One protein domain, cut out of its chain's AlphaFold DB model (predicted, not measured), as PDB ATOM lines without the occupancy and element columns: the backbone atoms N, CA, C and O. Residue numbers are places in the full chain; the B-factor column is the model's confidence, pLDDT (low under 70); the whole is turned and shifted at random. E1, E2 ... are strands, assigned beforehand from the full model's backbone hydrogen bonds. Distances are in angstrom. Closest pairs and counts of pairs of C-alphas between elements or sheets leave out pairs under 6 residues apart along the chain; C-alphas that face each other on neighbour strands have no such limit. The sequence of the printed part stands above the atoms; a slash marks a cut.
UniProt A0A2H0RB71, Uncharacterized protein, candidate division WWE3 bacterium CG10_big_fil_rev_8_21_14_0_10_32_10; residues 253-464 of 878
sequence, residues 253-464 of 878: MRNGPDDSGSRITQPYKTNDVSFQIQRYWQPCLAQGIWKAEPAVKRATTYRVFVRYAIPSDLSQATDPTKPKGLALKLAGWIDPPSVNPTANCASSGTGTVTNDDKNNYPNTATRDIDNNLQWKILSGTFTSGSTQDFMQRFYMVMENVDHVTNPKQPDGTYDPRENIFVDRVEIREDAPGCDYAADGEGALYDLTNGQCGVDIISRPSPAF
ATOM      1  N   MET A 253    -128.453 -17.197  43.283       86.19
ATOM      2  CA  MET A 253    -128.590 -18.652  43.384       86.19
ATOM      3  C   MET A 253    -129.525 -19.046  44.528       86.19
ATOM      4  O   MET A 253    -130.401 -19.886  44.354       86.19
ATOM      5  N   ARG A 254    -129.360 -18.425  45.703       82.94
ATOM      6  CA  ARG A 254    -130.110 -18.794  46.909       82.94
ATOM      7  C   ARG A 254    -131.589 -18.399  46.840       82.94
ATOM      8  O   ARG A 254    -132.402 -19.110  47.429       82.94
ATOM      9  N   ASN A 255    -131.906 -17.287  46.171       80.12
ATOM     10  CA  ASN A 255    -133.195 -16.604  46.310       80.12
ATOM     11  C   ASN A 255    -134.086 -16.668  45.051       80.12
ATOM     12  O   ASN A 255    -135.275 -16.410  45.176       80.12
ATOM     13  N   GLY A 256    -133.561 -17.055  43.880       83.12
ATOM     14  CA  GLY A 256    -134.353 -17.222  42.649       83.12
ATOM     15  C   GLY A 256    -134.288 -16.029  41.678       83.12
ATOM     16  O   GLY A 256    -133.420 -15.165  41.834       83.12
ATOM     17  N   PRO A 257    -135.150 -16.000  40.640       79.88
ATOM     18  CA  PRO A 257    -135.141 -14.965  39.595       79.88
ATOM     19  C   PRO A 257    -135.568 -13.577  40.102       79.88
ATOM     20  O   PRO A 257    -135.071 -12.570  39.600       79.88
ATOM     21  N   ASP A 258    -136.415 -13.519  41.135       82.88
ATOM     22  CA  ASP A 258    -136.922 -12.272  41.733       82.88
ATOM     23  C   ASP A 258    -135.825 -11.433  42.411       82.88
ATOM     24  O   ASP A 258    -135.985 -10.234  42.639       82.88
ATOM     25  N   ASP A 259    -134.692 -12.053  42.755       88.06
ATOM     26  CA  ASP A 259    -133.547 -11.382  43.357       88.06
ATOM     27  C   ASP A 259    -132.371 -11.348  42.382       88.06
ATOM     28  O   ASP A 259    -131.470 -12.187  42.412       88.06
ATOM     29  N   SER A 260    -132.343 -10.312  41.551       88.69
ATOM     30  CA  SER A 260    -131.227 -10.005  40.648       88.69
ATOM     31  C   SER A 260    -129.928  -9.603  41.351       88.69
ATOM     32  O   SER A 260    -128.911  -9.356  40.705       88.69
ATOM     33  N   GLY A 261    -129.937  -9.523  42.683       90.00
ATOM     34  CA  GLY A 261    -128.764  -9.254  43.499       90.00
ATOM     35  C   GLY A 261    -128.299  -7.800  43.546       90.00
ATOM     36  O   GLY A 261    -127.345  -7.518  44.275       90.00
ATOM     37  N   SER A 262    -128.962  -6.884  42.830       92.19
ATOM     38  CA  SER A 262    -128.734  -5.437  42.927       92.19
ATOM     39  C   SER A 262    -129.095  -4.907  44.317       92.19
ATOM     40  O   SER A 262    -130.107  -5.295  44.906       92.19
ATOM     41  N   ARG A 263    -128.254  -4.021  44.857       92.12
ATOM     42  CA  ARG A 263    -128.361  -3.426  46.195       92.12
ATOM     43  C   ARG A 263    -127.863  -1.986  46.194       92.12
ATOM     44  O   ARG A 263    -126.876  -1.643  45.556       92.12
ATOM     45  N   ILE A 264    -128.512  -1.163  47.004       89.75
ATOM     46  CA  ILE A 264    -128.201   0.265  47.191       89.75
ATOM     47  C   ILE A 264    -127.030   0.541  48.156       89.75
ATOM     48  O   ILE A 264    -126.733   1.691  48.458       89.75
ATOM     49  N   THR A 265    -126.399  -0.492  48.721       85.56
ATOM     50  CA  THR A 265    -125.490  -0.348  49.874       85.56
ATOM     51  C   THR A 265    -124.087   0.141  49.525       85.56
ATOM     52  O   THR A 265    -123.433   0.717  50.389       85.56
ATOM     53  N   GLN A 266    -123.617  -0.078  48.294       89.88
ATOM     54  CA  GLN A 266    -122.307   0.394  47.835       89.88
ATOM     55  C   GLN A 266    -122.306   0.642  46.313       89.88
ATOM     56  O   GLN A 266    -121.731  -0.150  45.565       89.88
ATOM     57  N   PRO A 267    -122.964   1.708  45.827       88.75
ATOM     58  CA  PRO A 267    -122.916   2.099  44.415       88.75
ATOM     59  C   PRO A 267    -121.501   2.486  43.938       88.75
ATOM     60  O   PRO A 267    -120.615   2.785  44.750       88.75
ATOM     61  N   TYR A 268    -121.310   2.524  42.615       88.44
ATOM     62  CA  TYR A 268    -120.148   3.116  41.938       88.44
ATOM     63  C   TYR A 268    -120.566   4.366  41.160       88.44
ATOM     64  O   TYR A 268    -121.454   4.299  40.309       88.44
ATOM     65  N   LYS A 269    -119.873   5.484  41.409       85.88
ATOM     66  CA  LYS A 269    -120.033   6.778  40.721       85.88
ATOM     67  C   LYS A 269    -121.503   7.202  40.554       85.88
ATOM     68  O   LYS A 269    -122.048   7.820  41.460       85.88
ATOM     69  N   THR A 270    -122.119   6.891  39.414       81.81
ATOM     70  CA  THR A 270    -123.448   7.367  38.992       81.81
ATOM     71  C   THR A 270    -124.521   6.272  38.906       81.81
ATOM     72  O   THR A 270    -125.680   6.556  38.591       81.81
ATOM     73  N   ASN A 271    -124.161   5.017  39.176       89.44
ATOM     74  CA  ASN A 271    -125.123   3.925  39.309       89.44
ATOM     75  C   ASN A 271    -125.799   4.029  40.686       89.44
ATOM     76  O   ASN A 271    -125.110   4.168  41.689       89.44
ATOM     77  N   ASP A 272    -127.129   3.913  40.772       91.38
ATOM     78  CA  ASP A 272    -127.833   3.969  42.074       91.38
ATOM     79  C   ASP A 272    -127.668   2.681  42.921       91.38
ATOM     80  O   ASP A 272    -128.080   2.630  44.081       91.38
ATOM     81  N   VAL A 273    -127.095   1.621  42.340       94.12
ATOM     82  CA  VAL A 273    -126.943   0.280  42.930       94.12
ATOM     83  C   VAL A 273    -125.663  -0.402  42.442       94.12
ATOM     84  O   VAL A 273    -125.149  -0.072  41.379       94.12
ATOM     85  N   SER A 274    -125.210  -1.418  43.177       94.31
ATOM     86  CA  SER A 274    -124.266  -2.440  42.706       94.31
ATOM     87  C   SER A 274    -124.792  -3.847  43.022       94.31
ATOM     88  O   SER A 274    -125.678  -4.010  43.861       94.31
ATOM     89  N   PHE A 275    -124.277  -4.890  42.373       94.62
ATOM     90  CA  PHE A 275    -124.492  -6.267  42.818       94.62
ATOM     91  C   PHE A 275    -123.766  -6.508  44.145       94.62
ATOM     92  O   PHE A 275    -122.584  -6.186  44.266       94.62
ATOM     93  N   GLN A 276    -124.424  -7.147  45.113       92.81
ATOM     94  CA  GLN A 276    -123.795  -7.581  46.367       92.81
ATOM     95  C   GLN A 276    -123.617  -9.102  46.380       92.81
ATOM     96  O   GLN A 276    -124.590  -9.843  46.483       92.81
ATOM     97  N   ILE A 277    -122.383  -9.593  46.353       92.81
ATOM     98  CA  ILE A 277    -122.082 -10.997  46.650       92.81
ATOM     99  C   ILE A 277    -121.791 -11.069  48.153       92.81
ATOM    100  O   ILE A 277    -120.886 -10.389  48.642       92.81
ATOM    101  N   GLN A 278    -122.576 -11.850  48.902       87.94
ATOM    102  CA  GLN A 278    -122.511 -11.926  50.370       87.94
ATOM    103  C   GLN A 278    -122.483 -13.381  50.840       87.94
ATOM    104  O   GLN A 278    -123.359 -14.163  50.473       87.94
ATOM    105  N   ARG A 279    -121.504 -13.756  51.671       85.62
ATOM    106  CA  ARG A 279    -121.167 -15.169  51.934       85.62
ATOM    107  C   ARG A 279    -122.315 -16.058  52.435       85.62
ATOM    108  O   ARG A 279    -122.310 -17.259  52.150       85.62
ATOM    109  N   TYR A 280    -123.278 -15.519  53.176       76.62
ATOM    110  CA  TYR A 280    -124.403 -16.286  53.710       76.62
ATOM    111  C   TYR A 280    -125.621 -16.243  52.781       76.62
ATOM    112  O   TYR A 280    -126.113 -17.287  52.349       76.62
ATOM    113  N   TRP A 281    -126.135 -15.049  52.478       76.75
ATOM    114  CA  TRP A 281    -127.415 -14.879  51.778       76.75
ATOM    115  C   TRP A 281    -127.292 -14.915  50.253       76.75
ATOM    116  O   TRP A 281    -128.257 -15.271  49.589       76.75
ATOM    117  N   GLN A 282    -126.129 -14.585  49.690       84.69
ATOM    118  CA  GLN A 282    -125.919 -14.539  48.241       84.69
ATOM    119  C   GLN A 282    -124.455 -14.849  47.877       84.69
ATOM    120  O   GLN A 282    -123.750 -13.987  47.350       84.69
ATOM    121  N   PRO A 283    -123.949 -16.064  48.176       87.88
ATOM    122  CA  PRO A 283    -122.547 -16.413  47.932       87.88
ATOM    123  C   PRO A 283    -122.204 -16.533  46.441       87.88
ATOM    124  O   PRO A 283    -121.028 -16.583  46.085       87.88
ATOM    125  N   CYS A 284    -123.225 -16.604  45.584       90.00
ATOM    126  CA  CYS A 284    -123.120 -16.776  44.145       90.00
ATOM    127  C   CYS A 284    -124.220 -15.950  43.466       90.00
ATOM    128  O   CYS A 284    -125.404 -16.147  43.762       90.00
ATOM    129  N   LEU A 285    -123.833 -15.074  42.541       92.50
ATOM    130  CA  LEU A 285    -124.728 -14.441  41.571       92.50
ATOM    131  C   LEU A 285    -124.397 -15.004  40.187       92.50
ATOM    132  O   LEU A 285    -123.220 -15.214  39.890       92.50
ATOM    133  N   ALA A 286    -125.397 -15.267  39.348       91.62
ATOM    134  CA  ALA A 286    -125.155 -15.936  38.076       91.62
ATOM    135  C   ALA A 286    -126.042 -15.447  36.928       91.62
ATOM    136  O   ALA A 286    -127.137 -14.931  37.143       91.62
ATOM    137  N   GLN A 287    -125.532 -15.630  35.711       90.94
ATOM    138  CA  GLN A 287    -126.091 -15.165  34.445       90.94
ATOM    139  C   GLN A 287    -126.460 -16.370  33.566       90.94
ATOM    140  O   GLN A 287    -125.723 -17.362  33.516       90.94
ATOM    141  N   GLY A 288    -127.617 -16.302  32.898       75.31
ATOM    142  CA  GLY A 288    -128.106 -17.388  32.036       75.31
ATOM    143  C   GLY A 288    -128.682 -18.583  32.813       75.31
ATOM    144  O   GLY A 288    -128.584 -19.729  32.376       75.31
ATOM    145  N   ILE A 289    -129.217 -18.336  34.017       76.25
ATOM    146  CA  ILE A 289    -129.758 -19.372  34.914       76.25
ATOM    147  C   ILE A 289    -131.200 -19.716  34.526       76.25
ATOM    148  O   ILE A 289    -131.449 -20.828  34.060       76.25
ATOM    149  N   TRP A 290    -132.098 -18.737  34.694       77.38
ATOM    150  CA  TRP A 290    -133.538 -18.792  34.393       77.38
ATOM    151  C   TRP A 290    -133.885 -18.231  33.003       77.38
ATOM    152  O   TRP A 290    -135.046 -18.211  32.609       77.38
ATOM    153  N   LYS A 291    -132.862 -17.781  32.265       83.50
ATOM    154  CA  LYS A 291    -132.914 -17.359  30.861       83.50
ATOM    155  C   LYS A 291    -131.746 -17.974  30.098       83.50
ATOM    156  O   LYS A 291    -130.807 -18.468  30.720       83.50
ATOM    157  N   ALA A 292    -131.776 -17.926  28.774       78.56
ATOM    158  CA  ALA A 292    -130.810 -18.586  27.914       78.56
ATOM    159  C   ALA A 292    -129.394 -18.065  28.118       78.56
ATOM    160  O   ALA A 292    -129.139 -16.865  28.270       78.56
ATOM    161  N   GLU A 293    -128.475 -19.013  28.023       87.00
ATOM    162  CA  GLU A 293    -127.049 -18.773  28.016       87.00
ATOM    163  C   GLU A 293    -126.667 -17.850  26.833       87.00
ATOM    164  O   GLU A 293    -127.245 -17.977  25.747       87.00
ATOM    165  N   PRO A 294    -125.712 -16.914  27.000       91.06
ATOM    166  CA  PRO A 294    -125.222 -16.064  25.919       91.06
ATOM    167  C   PRO A 294    -124.803 -16.847  24.674       91.06
ATOM    168  O   PRO A 294    -124.166 -17.900  24.768       91.06
ATOM    169  N   ALA A 295    -125.129 -16.316  23.498       94.81
ATOM    170  CA  ALA A 295    -124.635 -16.838  22.233       94.81
ATOM    171  C   ALA A 295    -123.106 -16.673  22.162       94.81
ATOM    172  O   ALA A 295    -122.577 -15.615  22.499       94.81
ATOM    173  N   VAL A 296    -122.397 -17.706  21.702       96.31
ATOM    174  CA  VAL A 296    -120.955 -17.652  21.418       96.31
ATOM    175  C   VAL A 296    -120.671 -18.118  19.996       96.31
ATOM    176  O   VAL A 296    -121.324 -19.019  19.468       96.31
ATOM    177  N   LYS A 297    -119.643 -17.533  19.386       96.25
ATOM    178  CA  LYS A 297    -118.968 -18.116  18.225       96.25
ATOM    179  C   LYS A 297    -118.206 -19.360  18.685       96.25
ATOM    180  O   LYS A 297    -117.675 -19.396  19.795       96.25
ATOM    181  N   ARG A 298    -118.135 -20.384  17.834       95.94
ATOM    182  CA  ARG A 298    -117.396 -21.637  18.090       95.94
ATOM    183  C   ARG A 298    -115.883 -21.397  18.069       95.94
ATOM    184  O   ARG A 298    -115.421 -20.536  17.325       95.94
ATOM    185  N   ALA A 299    -115.115 -22.182  18.830       96.62
ATOM    186  CA  ALA A 299    -113.642 -22.135  18.861       96.62
ATOM    187  C   ALA A 299    -113.045 -20.716  19.036       96.62
ATOM    188  O   ALA A 299    -111.995 -20.404  18.480       96.62
ATOM    189  N   THR A 300    -113.738 -19.851  19.780       95.94
ATOM    190  CA  THR A 300    -113.430 -18.420  19.931       95.94
ATOM    191  C   THR A 300    -113.063 -18.131  21.384       95.94
ATOM    192  O   THR A 300    -113.726 -18.623  22.300       95.94
ATOM    193  N   THR A 301    -111.993 -17.366  21.605       95.75
ATOM    194  CA  THR A 301    -111.594 -16.921  22.949       95.75
ATOM    195  C   THR A 301    -112.359 -15.659  23.330       95.75
ATOM    196  O   THR A 301    -112.593 -14.782  22.500       95.75
ATOM    197  N   TYR A 302    -112.754 -15.588  24.595       95.25
ATOM    198  CA  TYR A 302    -113.490 -14.485  25.186       95.25
ATOM    199  C   TYR A 302    -112.752 -13.957  26.417       95.25
ATOM    200  O   TYR A 302    -112.344 -14.730  27.291       95.25
ATOM    201  N   ARG A 303    -112.610 -12.633  26.483       93.56
ATOM    202  CA  ARG A 303    -112.032 -11.860  27.583       93.56
ATOM    203  C   ARG A 303    -113.159 -11.453  28.533       93.56
ATOM    204  O   ARG A 303    -114.180 -10.925  28.099       93.56
ATOM    205  N   VAL A 304    -112.994 -11.714  29.825       93.69
ATOM    206  CA  VAL A 304    -113.974 -11.395  30.875       93.69
ATOM    207  C   VAL A 304    -113.463 -10.208  31.684       93.69
ATOM    208  O   VAL A 304    -112.315 -10.234  32.127       93.69
ATOM    209  N   PHE A 305    -114.312  -9.211  31.929       91.81
ATOM    210  CA  PHE A 305    -114.002  -8.064  32.785       91.81
ATOM    211  C   PHE A 305    -115.091  -7.862  33.842       91.81
ATOM    212  O   PHE A 305    -116.274  -7.786  33.518       91.81
ATOM    213  N   VAL A 306    -114.692  -7.735  35.109       93.75
ATOM    214  CA  VAL A 306    -115.605  -7.494  36.237       93.75
ATOM    215  C   VAL A 306    -115.096  -6.330  37.084       93.75
ATOM    216  O   VAL A 306    -114.039  -6.447  37.704       93.75
ATOM    217  N   ARG A 307    -115.849  -5.222  37.157       92.62
ATOM    218  CA  ARG A 307    -115.583  -4.130  38.114       92.62
ATOM    219  C   ARG A 307    -116.090  -4.520  39.489       92.62
ATOM    220  O   ARG A 307    -117.299  -4.636  39.673       92.62
ATOM    221  N   TYR A 308    -115.180  -4.645  40.449       94.56
ATOM    222  CA  TYR A 308    -115.481  -5.041  41.819       94.56
ATOM    223  C   TYR A 308    -114.845  -4.113  42.864       94.56
ATOM    224  O   TYR A 308    -113.854  -3.427  42.600       94.56
ATOM    225  N   ALA A 309    -115.396  -4.130  44.075       94.31
ATOM    226  CA  ALA A 309    -114.798  -3.541  45.267       94.31
ATOM    227  C   ALA A 309    -114.988  -4.459  46.482       94.31
ATOM    228  O   ALA A 309    -116.000  -5.151  46.616       94.31
ATOM    229  N   ILE A 310    -114.004  -4.455  47.382       95.00
ATOM    230  CA  ILE A 310    -113.986  -5.237  48.621       95.00
ATOM    231  C   ILE A 310    -113.803  -4.252  49.787       95.00
ATOM    232  O   ILE A 310    -112.752  -3.612  49.881       95.00
ATOM    233  N   PRO A 311    -114.793  -4.087  50.684       91.81
ATOM    234  CA  PRO A 311    -114.749  -3.064  51.729       91.81
ATOM    235  C   PRO A 311    -113.805  -3.413  52.886       91.81
ATOM    236  O   PRO A 311    -113.346  -2.514  53.595       91.81
ATOM    237  N   SER A 312    -113.512  -4.691  53.117       91.12
ATOM    238  CA  SER A 312    -112.642  -5.184  54.191       91.12
ATOM    239  C   SER A 312    -112.031  -6.520  53.790       91.12
ATOM    240  O   SER A 312    -112.665  -7.265  53.047       91.12
ATOM    241  N   ASP A 313    -110.830  -6.830  54.286       93.94
ATOM    242  CA  ASP A 313    -110.187  -8.125  54.038       93.94
ATOM    243  C   ASP A 313    -111.145  -9.264  54.388       93.94
ATOM    244  O   ASP A 313    -111.681  -9.320  55.500       93.94
ATOM    245  N   LEU A 314    -111.389 -10.152  53.424       93.06
ATOM    246  CA  LEU A 314    -112.415 -11.174  53.565       93.06
ATOM    247  C   LEU A 314    -112.038 -12.177  54.657       93.06
ATOM    248  O   LEU A 314    -110.851 -12.443  54.892       93.06
ATOM    249  N   SER A 315    -113.054 -12.785  55.275       90.56
ATOM    250  CA  SER A 315    -112.911 -13.827  56.300       90.56
ATOM    251  C   SER A 315    -111.929 -14.941  55.899       90.56
ATOM    252  O   SER A 315    -111.570 -15.110  54.728       90.56
ATOM    253  N   GLN A 316    -111.429 -15.680  56.894       90.00
ATOM    254  CA  GLN A 316    -110.460 -16.769  56.708       90.00
ATOM    255  C   GLN A 316    -110.921 -17.814  55.674       90.00
ATOM    256  O   GLN A 316    -112.087 -17.853  55.298       90.00
ATOM    257  N   ALA A 317    -110.009 -18.646  55.176       91.12
ATOM    258  CA  ALA A 317    -110.383 -19.712  54.251       91.12
ATOM    259  C   ALA A 317    -111.140 -20.837  54.984       91.12
ATOM    260  O   ALA A 317    -110.782 -21.165  56.115       91.12
ATOM    261  N   THR A 318    -112.139 -21.453  54.342       88.69
ATOM    262  CA  THR A 318    -112.792 -22.669  54.879       88.69
ATOM    263  C   THR A 318    -111.863 -23.885  54.749       88.69
ATOM    264  O   THR A 318    -111.732 -24.677  55.679       88.69
ATOM    265  N   ASP A 319    -111.160 -23.995  53.620       90.81
ATOM    266  CA  ASP A 319    -110.006 -24.868  53.401       90.81
ATOM    267  C   ASP A 319    -108.769 -23.989  53.112       90.81
ATOM    268  O   ASP A 319    -108.700 -23.360  52.047       90.81
ATOM    269  N   PRO A 320    -107.769 -23.924  54.016       90.69
ATOM    270  CA  PRO A 320    -106.568 -23.105  53.830       90.69
ATOM    271  C   PRO A 320    -105.622 -23.625  52.733       90.69
ATOM    272  O   PRO A 320    -104.615 -22.980  52.453       90.69
ATOM    273  N   THR A 321    -105.916 -24.770  52.105       92.19
ATOM    274  CA  THR A 321    -105.167 -25.301  50.952       92.19
ATOM    275  C   THR A 321    -105.715 -24.839  49.598       92.19
ATOM    276  O   THR A 321    -105.146 -25.201  48.564       92.19
ATOM    277  N   LYS A 322    -106.812 -24.066  49.574       92.81
ATOM    278  CA  LYS A 322    -107.446 -23.545  48.349       92.81
ATOM    279  C   LYS A 322    -107.393 -22.013  48.299       92.81
ATOM    280  O   LYS A 322    -107.378 -21.374  49.354       92.81
ATOM    281  N   PRO A 323    -107.438 -21.403  47.101       93.19
ATOM    282  CA  PRO A 323    -107.676 -19.967  46.966       93.19
ATOM    283  C   PRO A 323    -108.994 -19.560  47.647       93.19
ATOM    284  O   PRO A 323    -109.908 -20.376  47.759       93.19
ATOM    285  N   LYS A 324    -109.109 -18.305  48.094       93.75
ATOM    286  CA  LYS A 324    -110.349 -17.715  48.631       93.75
ATOM    287  C   LYS A 324    -110.613 -16.361  47.974       93.75
ATOM    288  O   LYS A 324    -109.651 -15.656  47.678       93.75
ATOM    289  N   GLY A 325    -111.877 -15.971  47.797       95.25
ATOM    290  CA  GLY A 325    -112.256 -14.642  47.285       95.25
ATOM    291  C   GLY A 325    -113.176 -14.665  46.065       95.25
ATOM    292  O   GLY A 325    -113.935 -15.615  45.881       95.25
ATOM    293  N   LEU A 326    -113.118 -13.607  45.243       96.75
ATOM    294  CA  LEU A 326    -113.929 -13.473  44.024       96.75
ATOM    295  C   LEU A 326    -113.458 -14.427  42.913       96.75
ATOM    296  O   LEU A 326    -112.497 -14.147  42.191       96.75
ATOM    297  N   ALA A 327    -114.170 -15.536  42.746       95.94
ATOM    298  CA  ALA A 327    -114.004 -16.454  41.628       95.94
ATOM    299  C   ALA A 327    -115.046 -16.165  40.540       95.94
ATOM    300  O   ALA A 327    -116.250 -16.139  40.807       95.94
ATOM    301  N   LEU A 328    -114.581 -15.991  39.305       95.88
ATOM    302  CA  LEU A 328    -115.404 -15.992  38.100       95.88
ATOM    303  C   LEU A 328    -115.384 -17.409  37.523       95.88
ATOM    304  O   LEU A 328    -114.310 -18.008  37.396       95.88
ATOM    305  N   LYS A 329    -116.552 -17.975  37.215       93.88
ATOM    306  CA  LYS A 329    -116.671 -19.376  36.787       93.88
ATOM    307  C   LYS A 329    -117.615 -19.565  35.607       93.88
ATOM    308  O   LYS A 329    -118.615 -18.863  35.485       93.88
ATOM    309  N   LEU A 330    -117.350 -20.608  34.826       93.62
ATOM    310  CA  LEU A 330    -118.290 -21.214  33.883       93.62
ATOM    311  C   LEU A 330    -118.690 -22.621  34.345       93.62
ATOM    312  O   LEU A 330    -117.828 -23.406  34.752       93.62
ATOM    313  N   ALA A 331    -119.983 -22.947  34.286       91.06
ATOM    314  CA  ALA A 331    -120.486 -24.286  34.597       91.06
ATOM    315  C   ALA A 331    -121.801 -24.638  33.869       91.06
ATOM    316  O   ALA A 331    -122.441 -23.805  33.224       91.06
ATOM    317  N   GLY A 332    -122.236 -25.894  34.013       87.69
ATOM    318  CA  GLY A 332    -123.647 -26.253  33.838       87.69
ATOM    319  C   GLY A 332    -124.510 -25.685  34.971       87.69
ATOM    320  O   GLY A 332    -124.107 -24.753  35.662       87.69
ATOM    321  N   TRP A 333    -125.692 -26.262  35.197       86.75
ATOM    322  CA  TRP A 333    -126.444 -25.966  36.417       86.75
ATOM    323  C   TRP A 333    -125.644 -26.401  37.656       86.75
ATOM    324  O   TRP A 333    -125.118 -27.514  37.704       86.75
ATOM    325  N   ILE A 334    -125.580 -25.523  38.653       85.00
ATOM    326  CA  ILE A 334    -125.101 -25.817  40.002       85.00
ATOM    327  C   ILE A 334    -126.252 -25.491  40.947       85.00
ATOM    328  O   ILE A 334    -126.823 -24.405  40.848       85.00
ATOM    329  N   ASP A 335    -126.584 -26.396  41.860       80.25
ATOM    330  CA  ASP A 335    -127.652 -26.161  42.829       80.25
ATOM    331  C   ASP A 335    -127.289 -25.058  43.839       80.25
ATOM    332  O   ASP A 335    -126.119 -24.865  44.194       80.25
ATOM    333  N   PRO A 336    -128.285 -24.340  44.379       73.25
ATOM    334  CA  PRO A 336    -128.036 -23.413  45.464       73.25
ATOM    335  C   PRO A 336    -127.835 -24.131  46.810       73.25
ATOM    336  O   PRO A 336    -128.408 -25.204  47.035       73.25
ATOM    337  N   PRO A 337    -127.108 -23.516  47.766       67.00
ATOM    338  CA  PRO A 337    -126.808 -24.135  49.066       67.00
ATOM    339  C   PRO A 337    -128.046 -24.484  49.909       67.00
ATOM    340  O   PRO A 337    -127.958 -25.300  50.822       67.00
ATOM    341  N   SER A 338    -129.186 -23.850  49.619       68.44
ATOM    342  CA  SER A 338    -130.496 -24.097  50.230       68.44
ATOM    343  C   SER A 338    -131.187 -25.371  49.728       68.44
ATOM    344  O   SER A 338    -131.985 -25.938  50.466       68.44
ATOM    345  N   VAL A 339    -130.894 -25.815  48.501       69.62
ATOM    346  CA  VAL A 339    -131.500 -27.005  47.875       69.62
ATOM    347  C   VAL A 339    -130.575 -28.212  48.000       69.62
ATOM    348  O   VAL A 339    -131.031 -29.304  48.330       69.62
ATOM    349  N   ASN A 340    -129.270 -28.021  47.788       68.00
ATOM    350  CA  ASN A 340    -128.292 -29.102  47.827       68.00
ATOM    351  C   ASN A 340    -127.011 -28.662  48.561       68.00
ATOM    352  O   ASN A 340    -126.118 -28.063  47.955       68.00
ATOM    353  N   PRO A 341    -126.865 -29.001  49.857       64.06
ATOM    354  CA  PRO A 341    -125.669 -28.672  50.632       64.06
ATOM    355  C   PRO A 341    -124.369 -29.271  50.070       64.06
ATOM    356  O   PRO A 341    -123.293 -28.745  50.345       64.06
ATOM    357  N   THR A 342    -124.446 -30.355  49.283       59.62
ATOM    358  CA  THR A 342    -123.264 -31.013  48.696       59.62
ATOM    359  C   THR A 342    -122.789 -30.339  47.408       59.62
ATOM    360  O   THR A 342    -121.586 -30.278  47.165       59.62
ATOM    361  N   ALA A 343    -123.707 -29.762  46.626       65.44
ATOM    362  CA  ALA A 343    -123.418 -29.074  45.366       65.44
ATOM    363  C   ALA A 343    -123.362 -27.540  45.514       65.44
ATOM    364  O   ALA A 343    -123.635 -26.813  44.567       65.44
ATOM    365  N   ASN A 344    -122.986 -27.038  46.695       77.31
ATOM    366  CA  ASN A 344    -122.813 -25.609  46.968       77.31
ATOM    367  C   ASN A 344    -121.923 -24.916  45.907       77.31
ATOM    368  O   ASN A 344    -120.743 -25.235  45.751       77.31
ATOM    369  N   CYS A 345    -122.474 -23.912  45.221       82.94
ATOM    370  CA  CYS A 345    -121.797 -23.130  44.179       82.94
ATOM    371  C   CYS A 345    -120.518 -22.391  44.635       82.94
ATOM    372  O   CYS A 345    -119.634 -22.132  43.810       82.94
ATOM    373  N   ALA A 346    -120.379 -22.114  45.938       85.12
ATOM    374  CA  ALA A 346    -119.188 -21.519  46.550       85.12
ATOM    375  C   ALA A 346    -118.142 -22.536  47.050       85.12
ATOM    376  O   ALA A 346    -117.132 -22.135  47.634       85.12
ATOM    377  N   SER A 347    -118.353 -23.834  46.813       84.75
ATOM    378  CA  SER A 347    -117.340 -24.870  47.035       84.75
ATOM    379  C   SER A 347    -116.218 -24.788  45.995       84.75
ATOM    380  O   SER A 347    -116.478 -24.681  44.792       84.75
ATOM    381  N   SER A 348    -114.972 -24.910  46.456       85.81
ATOM    382  CA  SER A 348    -113.802 -25.033  45.583       85.81
ATOM    383  C   SER A 348    -113.858 -26.282  44.711       85.81
ATOM    384  O   SER A 348    -114.183 -27.371  45.179       85.81
ATOM    385  N   GLY A 349    -113.503 -26.119  43.436       81.88
ATOM    386  CA  GLY A 349    -113.538 -27.185  42.428       81.88
ATOM    387  C   GLY A 349    -114.896 -27.376  41.742       81.88
ATOM    388  O   GLY A 349    -114.969 -28.108  40.756       81.88
ATOM    389  N   THR A 350    -115.956 -26.698  42.192       86.44
ATOM    390  CA  THR A 350    -117.234 -26.657  41.470       86.44
ATOM    391  C   THR A 350    -117.168 -25.614  40.353       86.44
ATOM    392  O   THR A 350    -117.139 -24.417  40.640       86.44
ATOM    393  N   GLY A 351    -117.189 -26.054  39.091       89.75
ATOM    394  CA  GLY A 351    -117.130 -25.184  37.907       89.75
ATOM    395  C   GLY A 351    -115.707 -24.854  37.432       89.75
ATOM    396  O   GLY A 351    -114.720 -25.123  38.113       89.75
ATOM    397  N   THR A 352    -115.600 -24.268  36.239       93.38
ATOM    398  CA  THR A 352    -114.326 -23.904  35.598       93.38
ATOM    399  C   THR A 352    -113.991 -22.445  35.884       93.38
ATOM    400  O   THR A 352    -114.684 -21.557  35.391       93.38
ATOM    401  N   VAL A 353    -112.928 -22.178  36.647       95.69
ATOM    402  CA  VAL A 353    -112.484 -20.805  36.961       95.69
ATOM    403  C   VAL A 353    -111.929 -20.110  35.713       95.69
ATOM    404  O   VAL A 353    -111.061 -20.660  35.023       95.69
ATOM    405  N   THR A 354    -112.403 -18.893  35.440       95.81
ATOM    406  CA  THR A 354    -111.996 -18.072  34.286       95.81
ATOM    407  C   THR A 354    -111.039 -16.932  34.630       95.81
ATOM    408  O   THR A 354    -110.445 -16.402  33.700       95.81
ATOM    409  N   ASN A 355    -110.828 -16.587  35.912       96.31
ATOM    410  CA  ASN A 355    -109.819 -15.606  36.353       96.31
ATOM    411  C   ASN A 355    -108.460 -15.822  35.651       96.31
ATOM    412  O   ASN A 355    -108.041 -16.970  35.485       96.31
ATOM    413  N   ASP A 356    -107.742 -14.744  35.320       93.94
ATOM    414  CA  ASP A 356    -106.386 -14.856  34.755       93.94
ATOM    415  C   ASP A 356    -105.412 -15.508  35.758       93.94
ATOM    416  O   ASP A 356    -104.702 -16.454  35.413       93.94
ATOM    417  N   ASP A 357    -105.443 -15.081  37.029       93.25
ATOM    418  CA  ASP A 357    -104.821 -15.821  38.133       93.25
ATOM    419  C   ASP A 357    -105.847 -16.755  38.795       93.25
ATOM    420  O   ASP A 357    -106.762 -16.333  39.511       93.25
ATOM    421  N   LYS A 358    -105.676 -18.058  38.551       92.38
ATOM    422  CA  LYS A 358    -106.540 -19.133  39.069       92.38
ATOM    423  C   LYS A 358    -106.140 -19.623  40.465       92.38
ATOM    424  O   LYS A 358    -106.818 -20.486  41.011       92.38
ATOM    425  N   ASN A 359    -105.063 -19.086  41.040       90.75
ATOM    426  CA  ASN A 359    -104.558 -19.431  42.372       90.75
ATOM    427  C   ASN A 359    -104.722 -18.286  43.390       90.75
ATOM    428  O   ASN A 359    -104.660 -18.533  44.593       90.75
ATOM    429  N   ASN A 360    -104.945 -17.051  42.933       91.88
ATOM    430  CA  ASN A 360    -105.053 -15.859  43.776       91.88
ATOM    431  C   ASN A 360    -106.309 -15.036  43.436       91.88
ATOM    432  O   ASN A 360    -106.255 -14.057  42.691       91.88
ATOM    433  N   TYR A 361    -107.464 -15.429  43.977       95.38
ATOM    434  CA  TYR A 361    -108.700 -14.659  43.805       95.38
ATOM    435  C   TYR A 361    -108.675 -13.379  44.670       95.38
ATOM    436  O   TYR A 361    -108.189 -13.432  45.804       95.38
ATOM    437  N   PRO A 362    -109.266 -12.251  44.228       96.44
ATOM    438  CA  PRO A 362    -109.370 -11.042  45.046       96.44
ATOM    439  C   PRO A 362    -110.070 -11.280  46.390       96.44
ATOM    440  O   PRO A 362    -111.234 -11.686  46.432       96.44
ATOM    441  N   ASN A 363    -109.357 -11.018  47.490       95.25
ATOM    442  CA  ASN A 363    -109.858 -11.215  48.854       95.25
ATOM    443  C   ASN A 363    -109.398 -10.167  49.888       95.25
ATOM    444  O   ASN A 363    -109.788 -10.264  51.050       95.25
ATOM    445  N   THR A 364    -108.607  -9.174  49.480       95.00
ATOM    446  CA  THR A 364    -108.169  -8.057  50.329       95.00
ATOM    447  C   THR A 364    -108.971  -6.789  50.045       95.00
ATOM    448  O   THR A 364    -109.529  -6.628  48.957       95.00
ATOM    449  N   ALA A 365    -109.023  -5.876  51.013       94.12
ATOM    450  CA  ALA A 365    -109.720  -4.604  50.883       94.12
ATOM    451  C   ALA A 365    -109.179  -3.783  49.697       94.12
ATOM    452  O   ALA A 365    -107.973  -3.561  49.552       94.12
ATOM    453  N   THR A 366    -110.072  -3.280  48.845       93.00
ATOM    454  CA  THR A 366    -109.689  -2.453  47.699       93.00
ATOM    455  C   THR A 366    -109.601  -0.991  48.132       93.00
ATOM    456  O   THR A 366    -110.586  -0.262  48.119       93.00
ATOM    457  N   ARG A 367    -108.408  -0.566  48.561       91.19
ATOM    458  CA  ARG A 367    -108.140   0.784  49.084       91.19
ATOM    459  C   ARG A 367    -107.112   1.553  48.251       91.19
ATOM    460  O   ARG A 367    -106.261   0.932  47.612       91.19
ATOM    461  N   ASP A 368    -107.205   2.883  48.271       87.50
ATOM    462  CA  ASP A 368    -106.121   3.793  47.866       87.50
ATOM    463  C   ASP A 368    -105.196   4.136  49.049       87.50
ATOM    464  O   ASP A 368    -105.330   3.600  50.152       87.50
ATOM    465  N   ILE A 369    -104.228   5.025  48.801       86.69
ATOM    466  CA  ILE A 369    -103.257   5.508  49.790       86.69
ATOM    467  C   ILE A 369    -103.895   6.320  50.932       86.69
ATOM    468  O   ILE A 369    -103.352   6.337  52.035       86.69
ATOM    469  N   ASP A 370    -105.064   6.917  50.691       89.31
ATOM    470  CA  ASP A 370    -105.843   7.701  51.659       89.31
ATOM    471  C   ASP A 370    -106.947   6.856  52.341       89.31
ATOM    472  O   ASP A 370    -107.755   7.366  53.117       89.31
ATOM    473  N   ASN A 371    -106.947   5.536  52.098       86.81
ATOM    474  CA  ASN A 371    -107.869   4.531  52.636       86.81
ATOM    475  C   ASN A 371    -109.349   4.673  52.195       86.81
ATOM    476  O   ASN A 371    -110.249   4.079  52.807       86.81
ATOM    477  N   ASN A 372    -109.642   5.375  51.097       88.94
ATOM    478  CA  ASN A 372    -110.985   5.359  50.500       88.94
ATOM    479  C   ASN A 372    -111.245   4.025  49.785       88.94
ATOM    480  O   ASN A 372    -110.317   3.272  49.485       88.94
ATOM    481  N   LEU A 373    -112.518   3.700  49.532       88.88
ATOM    482  CA  LEU A 373    -112.868   2.496  48.777       88.88
ATOM    483  C   LEU A 373    -112.593   2.717  47.286       88.88
ATOM    484  O   LEU A 373    -113.227   3.556  46.652       88.88
ATOM    485  N   GLN A 374    -111.696   1.910  46.734       90.00
ATOM    486  CA  GLN A 374    -111.374   1.887  45.316       90.00
ATOM    487  C   GLN A 374    -112.036   0.714  44.608       90.00
ATOM    488  O   GLN A 374    -112.213  -0.363  45.182       90.00
ATOM    489  N   TRP A 375    -112.359   0.918  43.336       90.69
ATOM    490  CA  TRP A 375    -112.926  -0.107  42.468       90.69
ATOM    491  C   TRP A 375    -111.859  -0.607  41.500       90.69
ATOM    492  O   TRP A 375    -111.158   0.177  40.868       90.69
ATOM    493  N   LYS A 376    -111.719  -1.926  41.405       90.44
ATOM    494  CA  LYS A 376    -110.703  -2.600  40.590       90.44
ATOM    495  C   LYS A 376    -111.379  -3.476  39.546       90.44
ATOM    496  O   LYS A 376    -112.529  -3.875  39.721       90.44
ATOM    497  N   ILE A 377    -110.658  -3.805  38.479       89.19
ATOM    498  CA  ILE A 377    -111.098  -4.837  37.538       89.19
ATOM    499  C   ILE A 377    -110.455  -6.173  37.897       89.19
ATOM    500  O   ILE A 377    -109.272  -6.242  38.225       89.19
ATOM    501  N   LEU A 378    -111.261  -7.229  37.844       92.94
ATOM    502  CA  LEU A 378    -110.810  -8.609  37.747       92.94
ATOM    503  C   LEU A 378    -110.971  -9.041  36.288       92.94
ATOM    504  O   LEU A 378    -112.070  -8.948  35.737       92.94
ATOM    505  N   SER A 379    -109.874  -9.481  35.678       91.62
ATOM    506  CA  SER A 379    -109.836  -9.995  34.312       91.62
ATOM    507  C   SER A 379    -109.822 -11.526  34.281       91.62
ATOM    508  O   SER A 379    -109.408 -12.198  35.235       91.62
ATOM    509  N   GLY A 380    -110.290 -12.083  33.170       93.31
ATOM    510  CA  GLY A 380    -110.297 -13.518  32.923       93.31
ATOM    511  C   GLY A 380    -110.380 -13.874  31.444       93.31
ATOM    512  O   GLY A 380    -110.569 -13.007  30.586       93.31
ATOM    513  N   THR A 381    -110.280 -15.167  31.150       94.62
ATOM    514  CA  THR A 381    -110.398 -15.737  29.803       94.62
ATOM    515  C   THR A 381    -111.078 -17.108  29.800       94.62
ATOM    516  O   THR A 381    -110.957 -17.905  30.739       94.62
ATOM    517  N   PHE A 382    -111.772 -17.413  28.703       96.12
ATOM    518  CA  PHE A 382    -112.150 -18.776  28.318       96.12
ATOM    519  C   PHE A 382    -112.195 -18.914  26.792       96.12
ATOM    520  O   PHE A 382    -112.290 -17.918  26.083       96.12
ATOM    521  N   THR A 383    -112.181 -20.144  26.281       96.56
ATOM    522  CA  THR A 383    -112.369 -20.434  24.850       96.56
ATOM    523  C   THR A 383    -113.575 -21.349  24.681       96.56
ATOM    524  O   THR A 383    -113.704 -22.341  25.400       96.56
ATOM    525  N   SER A 384    -114.473 -21.021  23.753       96.62
ATOM    526  CA  SER A 384    -115.630 -21.857  23.424       96.62
ATOM    527  C   SER A 384    -115.216 -23.131  22.675       96.62
ATOM    528  O   SER A 384    -114.241 -23.157  21.923       96.62
ATOM    529  N   GLY A 385    -115.972 -24.215  22.851       96.00
ATOM    530  CA  GLY A 385    -115.765 -25.455  22.103       96.00
ATOM    531  C   GLY A 385    -115.989 -25.297  20.590       96.00
ATOM    532  O   GLY A 385    -116.739 -24.436  20.132       96.00
ATOM    533  N   SER A 386    -115.397 -26.185  19.789       95.94
ATOM    534  CA  SER A 386    -115.563 -26.213  18.323       95.94
ATOM    535  C   SER A 386    -116.987 -26.553  17.848       95.94
ATOM    536  O   SER A 386    -117.322 -26.337  16.685       95.94
ATOM    537  N   THR A 387    -117.838 -27.050  18.747       94.56
ATOM    538  CA  THR A 387    -119.268 -27.329  18.534       94.56
ATOM    539  C   THR A 387    -120.183 -26.472  19.414       94.56
ATOM    540  O   THR A 387    -121.393 -26.678  19.418       94.56
ATOM    541  N   GLN A 388    -119.625 -25.529  20.179       95.06
ATOM    542  CA  GLN A 388    -120.359 -24.757  21.177       95.06
ATOM    543  C   GLN A 388    -120.932 -23.471  20.567       95.06
ATOM    544  O   GLN A 388    -120.179 -22.559  20.245       95.06
ATOM    545  N   ASP A 389    -122.259 -23.405  20.435       96.00
ATOM    546  CA  ASP A 389    -122.986 -22.203  19.986       96.00
ATOM    547  C   ASP A 389    -123.453 -21.307  21.150       96.00
ATOM    548  O   ASP A 389    -123.745 -20.134  20.950       96.00
ATOM    549  N   PHE A 390    -123.526 -21.838  22.374       94.44
ATOM    550  CA  PHE A 390    -123.983 -21.112  23.565       94.44
ATOM    551  C   PHE A 390    -122.984 -21.276  24.713       94.44
ATOM    552  O   PHE A 390    -122.390 -22.344  24.885       94.44
ATOM    553  N   MET A 391    -122.776 -20.217  25.492       92.69
ATOM    554  CA  MET A 391    -121.883 -20.216  26.647       92.69
ATOM    555  C   MET A 391    -122.358 -21.225  27.710       92.69
ATOM    556  O   MET A 391    -123.498 -21.681  27.715       92.69
ATOM    557  N   GLN A 392    -121.473 -21.587  28.635       91.38
ATOM    558  CA  GLN A 392    -121.907 -22.154  29.913       91.38
ATOM    559  C   GLN A 392    -122.488 -21.041  30.807       91.38
ATOM    560  O   GLN A 392    -122.254 -19.860  30.547       91.38
ATOM    561  N   ARG A 393    -123.228 -21.392  31.867       91.25
ATOM    562  CA  ARG A 393    -123.710 -20.413  32.858       91.25
ATOM    563  C   ARG A 393    -122.515 -19.717  33.496       91.25
ATOM    564  O   ARG A 393    -121.573 -20.393  33.919       91.25
ATOM    565  N   PHE A 394    -122.556 -18.389  33.564       94.06
ATOM    566  CA  PHE A 394    -121.507 -17.592  34.195       94.06
ATOM    567  C   PHE A 394    -121.870 -17.298  35.645       94.06
ATOM    568  O   PHE A 394    -122.972 -16.832  35.927       94.06
ATOM    569  N   TYR A 395    -120.938 -17.549  36.559       94.00
ATOM    570  CA  TYR A 395    -121.116 -17.351  37.993       94.00
ATOM    571  C   TYR A 395    -120.043 -16.403  38.531       94.00
ATOM    572  O   TYR A 395    -118.850 -16.614  38.305       94.00
ATOM    573  N   MET A 396    -120.464 -15.419  39.322       95.38
ATOM    574  CA  MET A 396    -119.599 -14.646  40.210       95.38
ATOM    575  C   MET A 396    -119.787 -15.163  41.632       95.38
ATOM    576  O   MET A 396    -120.903 -15.172  42.157       95.38
ATOM    577  N   VAL A 397    -118.704 -15.638  42.243       93.75
ATOM    578  CA  VAL A 397    -118.759 -16.488  43.436       93.75
ATOM    579  C   VAL A 397    -117.788 -15.992  44.498       93.75
ATOM    580  O   VAL A 397    -116.626 -15.724  44.207       93.75
ATOM    581  N   MET A 398    -118.239 -15.942  45.751       92.62
ATOM    582  CA  MET A 398    -117.364 -15.792  46.914       92.62
ATOM    583  C   MET A 398    -116.875 -17.173  47.365       92.62
ATOM    584  O   MET A 398    -117.422 -17.779  48.289       92.62
ATOM    585  N   GLU A 399    -115.876 -17.708  46.664       92.62
ATOM    586  CA  GLU A 399    -115.382 -19.067  46.883       92.62
ATOM    587  C   GLU A 399    -114.509 -19.158  48.142       92.62
ATOM    588  O   GLU A 399    -113.668 -18.292  48.395       92.62
ATOM    589  N   ASN A 400    -114.700 -20.240  48.910       91.81
ATOM    590  CA  ASN A 400    -113.855 -20.656  50.039       91.81
ATOM    591  C   ASN A 400    -113.672 -19.622  51.177       91.81
ATOM    592  O   ASN A 400    -112.837 -19.802  52.061       91.81
ATOM    593  N   VAL A 401    -114.458 -18.549  51.211       90.19
ATOM    594  CA  VAL A 401    -114.497 -17.631  52.358       90.19
ATOM    595  C   VAL A 401    -115.287 -18.294  53.493       90.19
ATOM    596  O   VAL A 401    -116.353 -18.861  53.256       90.19
ATOM    597  N   ASP A 402    -114.768 -18.275  54.714       85.50
ATOM    598  CA  ASP A 402    -115.458 -18.758  55.914       85.50
ATOM    599  C   ASP A 402    -116.560 -17.779  56.358       85.50
ATOM    600  O   ASP A 402    -116.497 -16.583  56.069       85.50
ATOM    601  N   HIS A 403    -117.575 -18.284  57.055       76.56
ATOM    602  CA  HIS A 403    -118.708 -17.501  57.546       76.56
ATOM    603  C   HIS A 403    -118.700 -17.451  59.076       76.56
ATOM    604  O   HIS A 403    -118.876 -18.474  59.746       76.56
ATOM    605  N   VAL A 404    -118.564 -16.253  59.642       63.28
ATOM    606  CA  VAL A 404    -118.537 -16.069  61.097       63.28
ATOM    607  C   VAL A 404    -119.934 -16.339  61.654       63.28
ATOM    608  O   VAL A 404    -120.927 -15.853  61.129       63.28
ATOM    609  N   THR A 405    -120.049 -17.111  62.738       57.81
ATOM    610  CA  THR A 405    -121.319 -17.706  63.216       57.81
ATOM    611  C   THR A 405    -122.406 -16.730  63.702       57.81
ATOM    612  O   THR A 405    -123.428 -17.173  64.224       57.81
ATOM    613  N   ASN A 406    -122.244 -15.423  63.490       55.16
ATOM    614  CA  ASN A 406    -123.291 -14.425  63.659       55.16
ATOM    615  C   ASN A 406    -123.346 -13.473  62.438       55.16
ATOM    616  O   ASN A 406    -122.581 -12.509  62.398       55.16
ATOM    617  N   PRO A 407    -124.258 -13.688  61.465       57.62
ATOM    618  CA  PRO A 407    -124.321 -12.888  60.238       57.62
ATOM    619  C   PRO A 407    -124.811 -11.449  60.449       57.62
ATOM    620  O   PRO A 407    -124.714 -10.647  59.524       57.62
ATOM    621  N   LYS A 408    -125.368 -11.108  61.620       57.66
ATOM    622  CA  LYS A 408    -125.783  -9.739  61.951       57.66
ATOM    623  C   LYS A 408    -124.969  -9.193  63.115       57.66
ATOM    624  O   LYS A 408    -125.029  -9.715  64.226       57.66
ATOM    625  N   GLN A 409    -124.273  -8.091  62.874       57.88
ATOM    626  CA  GLN A 409    -123.729  -7.253  63.935       57.88
ATOM    627  C   GLN A 409    -124.869  -6.748  64.848       57.88
ATOM    628  O   GLN A 409    -126.030  -6.726  64.422       57.88
ATOM    629  N   PRO A 410    -124.592  -6.340  66.102       50.72
ATOM    630  CA  PRO A 410    -125.634  -5.930  67.054       50.72
ATOM    631  C   PRO A 410    -126.493  -4.726  66.622       50.72
ATOM    632  O   PRO A 410    -127.566  -4.519  67.182       50.72
ATOM    633  N   ASP A 411    -126.043  -3.949  65.634       50.34
ATOM    634  CA  ASP A 411    -126.770  -2.839  65.002       50.34
ATOM    635  C   ASP A 411    -127.658  -3.270  63.810       50.34
ATOM    636  O   ASP A 411    -128.388  -2.456  63.245       50.34
ATOM    637  N   GLY A 412    -127.622  -4.552  63.433       53.69
ATOM    638  CA  GLY A 412    -128.349  -5.124  62.301       53.69
ATOM    639  C   GLY A 412    -127.587  -5.138  60.971       53.69
ATOM    640  O   GLY A 412    -128.132  -5.663  59.995       53.69
ATOM    641  N   THR A 413    -126.358  -4.614  60.911       60.28
ATOM    642  CA  THR A 413    -125.501  -4.665  59.711       60.28
ATOM    643  C   THR A 413    -124.897  -6.058  59.485       60.28
ATOM    644  O   THR A 413    -124.843  -6.886  60.394       60.28
ATOM    645  N   TYR A 414    -124.455  -6.345  58.258       65.19
ATOM    646  CA  TYR A 414    -123.739  -7.585  57.918       65.19
ATOM    647  C   TYR A 414    -122.228  -7.401  58.103       65.19
ATOM    648  O   TYR A 414    -121.720  -6.296  57.920       65.19
ATOM    649  N   ASP A 415    -121.491  -8.473  58.415       75.31
ATOM    650  CA  ASP A 415    -120.031  -8.396  58.564       75.31
ATOM    651  C   ASP A 415    -119.365  -7.928  57.248       75.31
ATOM    652  O   ASP A 415    -119.517  -8.587  56.211       75.31
ATOM    653  N   PRO A 416    -118.620  -6.804  57.234       75.94
ATOM    654  CA  PRO A 416    -118.035  -6.271  56.005       75.94
ATOM    655  C   PRO A 416    -116.987  -7.209  55.381       75.94
ATOM    656  O   PRO A 416    -116.724  -7.103  54.187       75.94
ATOM    657  N   ARG A 417    -116.445  -8.170  56.142       84.12
ATOM    658  CA  ARG A 417    -115.494  -9.201  55.680       84.12
ATOM    659  C   ARG A 417    -116.163 -10.347  54.909       84.12
ATOM    660  O   ARG A 417    -115.497 -11.282  54.474       84.12
ATOM    661  N   GLU A 418    -117.479 -10.286  54.736       86.75
ATOM    662  CA  GLU A 418    -118.272 -11.255  53.976       86.75
ATOM    663  C   GLU A 418    -118.963 -10.630  52.758       86.75
ATOM    664  O   GLU A 418    -119.968 -11.162  52.285       86.75
ATOM    665  N   ASN A 419    -118.470  -9.485  52.274       90.06
ATOM    666  CA  ASN A 419    -119.091  -8.700  51.209       90.06
ATOM    667  C   ASN A 419    -118.113  -8.411  50.064       90.06
ATOM    668  O   ASN A 419    -116.991  -7.966  50.290       90.06
ATOM    669  N   ILE A 420    -118.573  -8.605  48.829       94.94
ATOM    670  CA  ILE A 420    -117.912  -8.144  47.604       94.94
ATOM    671  C   ILE A 420    -118.979  -7.444  46.768       94.94
ATOM    672  O   ILE A 420    -120.057  -7.998  46.552       94.94
ATOM    673  N   PHE A 421    -118.685  -6.240  46.290       95.31
ATOM    674  CA  PHE A 421    -119.581  -5.489  45.416       95.31
ATOM    675  C   PHE A 421    -119.097  -5.568  43.974       95.31
ATOM    676  O   PHE A 421    -117.892  -5.510  43.738       95.31
ATOM    677  N   VAL A 422    -120.016  -5.701  43.018       95.38
ATOM    678  CA  VAL A 422    -119.725  -5.712  41.576       95.38
ATOM    679  C   VAL A 422    -120.641  -4.727  40.865       95.38
ATOM    680  O   VAL A 422    -121.844  -4.729  41.088       95.38
ATOM    681  N   ASP A 423    -120.085  -3.892  39.994       92.38
ATOM    682  CA  ASP A 423    -120.830  -2.798  39.361       92.38
ATOM    683  C   ASP A 423    -120.961  -2.915  37.835       92.38
ATOM    684  O   ASP A 423    -121.854  -2.315  37.248       92.38
ATOM    685  N   ARG A 424    -120.112  -3.697  37.164       91.44
ATOM    686  CA  ARG A 424    -120.287  -4.007  35.736       91.44
ATOM    687  C   ARG A 424    -119.543  -5.284  35.371       91.44
ATOM    688  O   ARG A 424    -118.450  -5.523  35.890       91.44
ATOM    689  N   VAL A 425    -120.149  -6.083  34.501       93.31
ATOM    690  CA  VAL A 425    -119.615  -7.347  33.983       93.31
ATOM    691  C   VAL A 425    -119.731  -7.344  32.469       93.31
ATOM    692  O   VAL A 425    -120.829  -7.161  31.955       93.31
ATOM    693  N   GLU A 426    -118.628  -7.599  31.776       91.94
ATOM    694  CA  GLU A 426    -118.587  -7.719  30.317       91.94
ATOM    695  C   GLU A 426    -117.860  -9.007  29.919       91.94
ATOM    696  O   GLU A 426    -116.888  -9.409  30.570       91.94
ATOM    697  N   ILE A 427    -118.307  -9.646  28.837       93.62
ATOM    698  CA  ILE A 427    -117.611 -10.775  28.208       93.62
ATOM    699  C   ILE A 427    -117.477 -10.466  26.721       93.62
ATOM    700  O   ILE A 427    -118.459 -10.488  25.985       93.62
ATOM    701  N   ARG A 428    -116.254 -10.180  26.274       92.38
ATOM    702  CA  ARG A 428    -115.966  -9.716  24.912       92.38
ATOM    703  C   ARG A 428    -115.191 -10.740  24.107       92.38
ATOM    704  O   ARG A 428    -114.430 -11.507  24.686       92.38
ATOM    705  N   GLU A 429    -115.338 -10.742  22.783       91.81
ATOM    706  CA  GLU A 429    -114.391 -11.470  21.920       91.81
ATOM    707  C   GLU A 429    -112.965 -10.969  22.179       91.81
ATOM    708  O   GLU A 429    -112.698  -9.763  22.114       91.81
ATOM    709  N   ASP A 430    -112.071 -11.908  22.486       89.81
ATOM    710  CA  ASP A 430    -110.667 -11.638  22.762       89.81
ATOM    711  C   ASP A 430    -109.922 -11.377  21.448       89.81
ATOM    712  O   ASP A 430    -109.951 -12.185  20.516       89.81
ATOM    713  N   ALA A 431    -109.279 -10.218  21.362       82.25
ATOM    714  CA  ALA A 431    -108.678  -9.688  20.146       82.25
ATOM    715  C   ALA A 431    -107.321  -9.026  20.464       82.25
ATOM    716  O   ALA A 431    -107.061  -8.681  21.618       82.25
ATOM    717  N   PRO A 432    -106.413  -8.844  19.482       79.06
ATOM    718  CA  PRO A 432    -105.073  -8.320  19.748       79.06
ATOM    719  C   PRO A 432    -105.090  -6.914  20.371       79.06
ATOM    720  O   PRO A 432    -105.366  -5.927  19.693       79.06
ATOM    721  N   GLY A 433    -104.753  -6.833  21.662       74.12
ATOM    722  CA  GLY A 433    -104.817  -5.601  22.459       74.12
ATOM    723  C   GLY A 433    -106.057  -5.472  23.352       74.12
ATOM    724  O   GLY A 433    -106.224  -4.427  23.967       74.12
ATOM    725  N   CYS A 434    -106.907  -6.499  23.447       79.56
ATOM    726  CA  CYS A 434    -108.081  -6.527  24.322       79.56
ATOM    727  C   CYS A 434    -107.694  -6.628  25.813       79.56
ATOM    728  O   CYS A 434    -107.722  -7.697  26.430       79.56
ATOM    729  N   ASP A 435    -107.312  -5.497  26.402       71.69
ATOM    730  CA  ASP A 435    -106.908  -5.415  27.804       71.69
ATOM    731  C   ASP A 435    -107.333  -4.099  28.473       71.69
ATOM    732  O   ASP A 435    -107.759  -3.145  27.822       71.69
ATOM    733  N   TYR A 436    -107.242  -4.056  29.803       66.44
ATOM    734  CA  TYR A 436    -107.673  -2.908  30.599       66.44
ATOM    735  C   TYR A 436    -106.768  -1.676  30.399       66.44
ATOM    736  O   TYR A 436    -105.582  -1.701  30.736       66.44
ATOM    737  N   ALA A 437    -107.337  -0.551  29.956       55.47
ATOM    738  CA  ALA A 437    -106.641   0.737  29.935       55.47
ATOM    739  C   ALA A 437    -106.416   1.257  31.372       55.47
ATOM    740  O   ALA A 437    -107.329   1.792  31.990       55.47
ATOM    741  N   ALA A 438    -105.201   1.069  31.905       52.12
ATOM    742  CA  ALA A 438    -104.815   1.264  33.312       52.12
ATOM    743  C   ALA A 438    -104.882   2.722  33.845       52.12
ATOM    744  O   ALA A 438    -103.861   3.311  34.194       52.12
ATOM    745  N   ASP A 439    -106.092   3.280  33.943       47.97
ATOM    746  CA  ASP A 439    -106.413   4.621  34.464       47.97
ATOM    747  C   ASP A 439    -106.316   4.756  36.000       47.97
ATOM    748  O   ASP A 439    -106.059   5.841  36.516       47.97
ATOM    749  N   GLY A 440    -106.511   3.655  36.731       48.19
ATOM    750  CA  GLY A 440    -106.539   3.596  38.195       48.19
ATOM    751  C   GLY A 440    -107.930   3.663  38.847       48.19
ATOM    752  O   GLY A 440    -108.009   3.401  40.044       48.19
ATOM    753  N   GLU A 441    -109.016   3.935  38.108       52.31
ATOM    754  CA  GLU A 441    -110.377   4.125  38.662       52.31
ATOM    755  C   GLU A 441    -111.428   3.078  38.218       52.31
ATOM    756  O   GLU A 441    -112.613   3.173  38.572       52.31
ATOM    757  N   GLY A 442    -111.033   2.062  37.446       52.31
ATOM    758  CA  GLY A 442    -111.912   0.941  37.081       52.31
ATOM    759  C   GLY A 442    -112.976   1.282  36.024       52.31
ATOM    760  O   GLY A 442    -114.028   0.638  35.983       52.31
ATOM    761  N   ALA A 443    -112.782   2.321  35.207       51.06
ATOM    762  CA  ALA A 443    -113.824   2.920  34.375       51.06
ATOM    763  C   ALA A 443    -114.162   2.134  33.082       51.06
ATOM    764  O   ALA A 443    -113.833   2.567  31.983       51.06
ATOM    765  N   LEU A 444    -114.961   1.055  33.189       53.16
ATOM    766  CA  LEU A 444    -115.585   0.277  32.080       53.16
ATOM    767  C   LEU A 444    -116.371   1.065  31.003       53.16
ATOM    768  O   LEU A 444    -116.972   0.456  30.128       53.16
ATOM    769  N   TYR A 445    -116.374   2.396  31.021       50.41
ATOM    770  CA  TYR A 445    -116.922   3.212  29.934       50.41
ATOM    771  C   TYR A 445    -115.905   3.502  28.807       50.41
ATOM    772  O   TYR A 445    -116.342   3.877  27.728       50.41
ATOM    773  N   ASP A 446    -114.596   3.286  29.019       46.44
ATOM    774  CA  ASP A 446    -113.522   3.721  28.090       46.44
ATOM    775  C   ASP A 446    -112.638   2.567  27.537       46.44
ATOM    776  O   ASP A 446    -111.794   2.735  26.657       46.44
ATOM    777  N   LEU A 447    -112.814   1.346  28.052       49.62
ATOM    778  CA  LEU A 447    -111.767   0.307  28.090       49.62
ATOM    779  C   LEU A 447    -111.574  -0.532  26.821       49.62
ATOM    780  O   LEU A 447    -111.426  -1.751  26.900       49.62
ATOM    781  N   THR A 448    -111.571   0.086  25.647       47.25
ATOM    782  CA  THR A 448    -111.112  -0.631  24.450       47.25
ATOM    783  C   THR A 448    -110.339   0.226  23.463       47.25
ATOM    784  O   THR A 448    -109.485  -0.321  22.785       47.25
ATOM    785  N   ASN A 449    -110.662   1.509  23.263       52.78
ATOM    786  CA  ASN A 449    -110.318   2.201  22.005       52.78
ATOM    787  C   ASN A 449    -110.674   1.375  20.732       52.78
ATOM    788  O   ASN A 449    -110.030   1.518  19.694       52.78
ATOM    789  N   GLY A 450    -111.657   0.462  20.812       59.72
ATOM    790  CA  GLY A 450    -111.995  -0.519  19.770       59.72
ATOM    791  C   GLY A 450    -111.171  -1.824  19.751       59.72
ATOM    792  O   GLY A 450    -111.322  -2.605  18.817       59.72
ATOM    793  N   GLN A 451    -110.301  -2.082  20.737       71.38
ATOM    794  CA  GLN A 451    -109.374  -3.232  20.762       71.38
ATOM    795  C   GLN A 451    -109.986  -4.576  21.198       71.38
ATOM    796  O   GLN A 451    -109.444  -5.616  20.836       71.38
ATOM    797  N   CYS A 452    -111.088  -4.585  21.958       79.00
ATOM    798  CA  CYS A 452    -111.883  -5.795  22.207       79.00
ATOM    799  C   CYS A 452    -113.077  -5.855  21.257       79.00
ATOM    800  O   CYS A 452    -113.592  -4.816  20.839       79.00
ATOM    801  N   GLY A 453    -113.587  -7.060  20.997       85.19
ATOM    802  CA  GLY A 453    -114.831  -7.218  20.252       85.19
ATOM    803  C   GLY A 453    -116.102  -6.901  21.055       85.19
ATOM    804  O   GLY A 453    -116.096  -6.261  22.116       85.19
ATOM    805  N   VAL A 454    -117.220  -7.370  20.506       88.06
ATOM    806  CA  VAL A 454    -118.576  -7.196  21.046       88.06
ATOM    807  C   VAL A 454    -118.711  -7.814  22.435       88.06
ATOM    808  O   VAL A 454    -118.158  -8.882  22.675       88.06
ATOM    809  N   ASP A 455    -119.461  -7.164  23.326       90.56
ATOM    810  CA  ASP A 455    -119.882  -7.765  24.597       90.56
ATOM    811  C   ASP A 455    -121.109  -8.655  24.357       90.56
ATOM    812  O   ASP A 455    -122.084  -8.209  23.750       90.56
ATOM    813  N   ILE A 456    -121.052  -9.910  24.811       93.00
ATOM    814  CA  ILE A 456    -122.138 -10.895  24.672       93.00
ATOM    815  C   ILE A 456    -123.081 -10.930  25.887       93.00
ATOM    816  O   ILE A 456    -124.075 -11.662  25.873       93.00
ATOM    817  N   ILE A 457    -122.801 -10.159  26.945       90.50
ATOM    818  CA  ILE A 457    -123.654 -10.087  28.138       90.50
ATOM    819  C   ILE A 457    -124.825  -9.120  27.927       90.50
ATOM    820  O   ILE A 457    -124.691  -7.901  27.950       90.50
ATOM    821  N   SER A 458    -126.027  -9.691  27.825       88.06
ATOM    822  CA  SER A 458    -127.277  -8.963  28.071       88.06
ATOM    823  C   SER A 458    -127.358  -8.541  29.546       88.06
ATOM    824  O   SER A 458    -127.109  -9.351  30.450       88.06
ATOM    825  N   ARG A 459    -127.720  -7.268  29.757       90.50
ATOM    826  CA  ARG A 459    -127.715  -6.532  31.034       90.50
ATOM    827  C   ARG A 459    -126.363  -6.529  31.794       90.50
ATOM    828  O   ARG A 459    -126.274  -7.113  32.872       90.50
ATOM    829  N   PRO A 460    -125.305  -5.850  31.307       91.38
ATOM    830  CA  PRO A 460    -123.973  -5.865  31.937       91.38
ATOM    831  C   PRO A 460    -123.848  -5.041  33.239       91.38
ATOM    832  O   PRO A 460    -122.838  -5.150  33.934       91.38
ATOM    833  N   SER A 461    -124.842  -4.210  33.590       91.88
ATOM    834  CA  SER A 461    -124.840  -3.330  34.778       91.88
ATOM    835  C   SER A 461    -126.023  -3.625  35.723       91.88
ATOM    836  O   SER A 461    -127.142  -3.776  35.229       91.88
ATOM    837  N   PRO A 462    -125.835  -3.629  37.061       93.00
ATOM    838  CA  PRO A 462    -126.890  -3.840  38.059       93.00
ATOM    839  C   PRO A 462    -127.917  -2.703  38.125       93.00
ATOM    840  O   PRO A 462    -128.995  -2.885  38.698       93.00
ATOM    841  N   ALA A 463    -127.606  -1.531  37.559       92.88
ATOM    842  CA  ALA A 463    -128.504  -0.380  37.476       92.88
ATOM    843  C   ALA A 463    -129.531  -0.558  36.341       92.88
ATOM    844  O   ALA A 463    -129.618   0.245  35.414       92.88
ATOM    845  N   PHE A 464    -130.301  -1.648  36.398       93.62
ATOM    846  CA  PHE A 464    -131.235  -2.094  35.355       93.62
ATOM    847  C   PHE A 464    -132.385  -1.112  35.046       93.62
ATOM    848  O   PHE A 464    -133.121  -1.302  34.077       93.62
TER     849      PHE A 464
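What this domain is: This is residues 253 to 464 of the 878 residues of an uncharacterized protein of candidate division WWE3 bacterium CG10_big_fil_rev_8_21_14_0_10_32_10 (UniProt A0A2H0RB71). Little here is regular structure: a strongly twisted sheet, E1 E7 E3 E5, partly face to face with a smaller sheet, E2 E6 E4, amid long loops; residues 408 to 413 stick out. The 212 printed residues include seven named strands, E1 to E7 along the chain, in antiparallel sheets; the class is all strand, with under half of the residues in named elements. The whole is compact, radius of gyration of the C-alphas 16.6 A, spanning 50 by 43 by 35 A.

Where its parts are: Find C-alpha 274 at (-124.266, -2.440, 42.706), where E1, residues 274 to 278, begins. E7, residues 419 to 429, runs 29.8 A to C-alpha 429 at (-114.391, -11.470, 21.920). Look next for E3, 301 to 309, E5, 376 to 383, E2, 284 to 287, E6, 393 to 399, and E4, 325 to 331.

How they stand to each other: Within hydrogen-bond range are N 275 and O 422 of E1 and E7, 2.8 A, N 305 and O 426 of E3 and E7, 2.9 A, and N 327 and O 397 of E4 and E6, 2.9 A. The closest C-alphas of E1 and E6, Ile 277 and Met 398, are 6.7 A apart.

The domain as a whole: The printed part has no cut; the link E4 to E5, 44 residues, is long. Residues 337 to 343, 404 to 414 and 436 to 450 have pLDDT under 70.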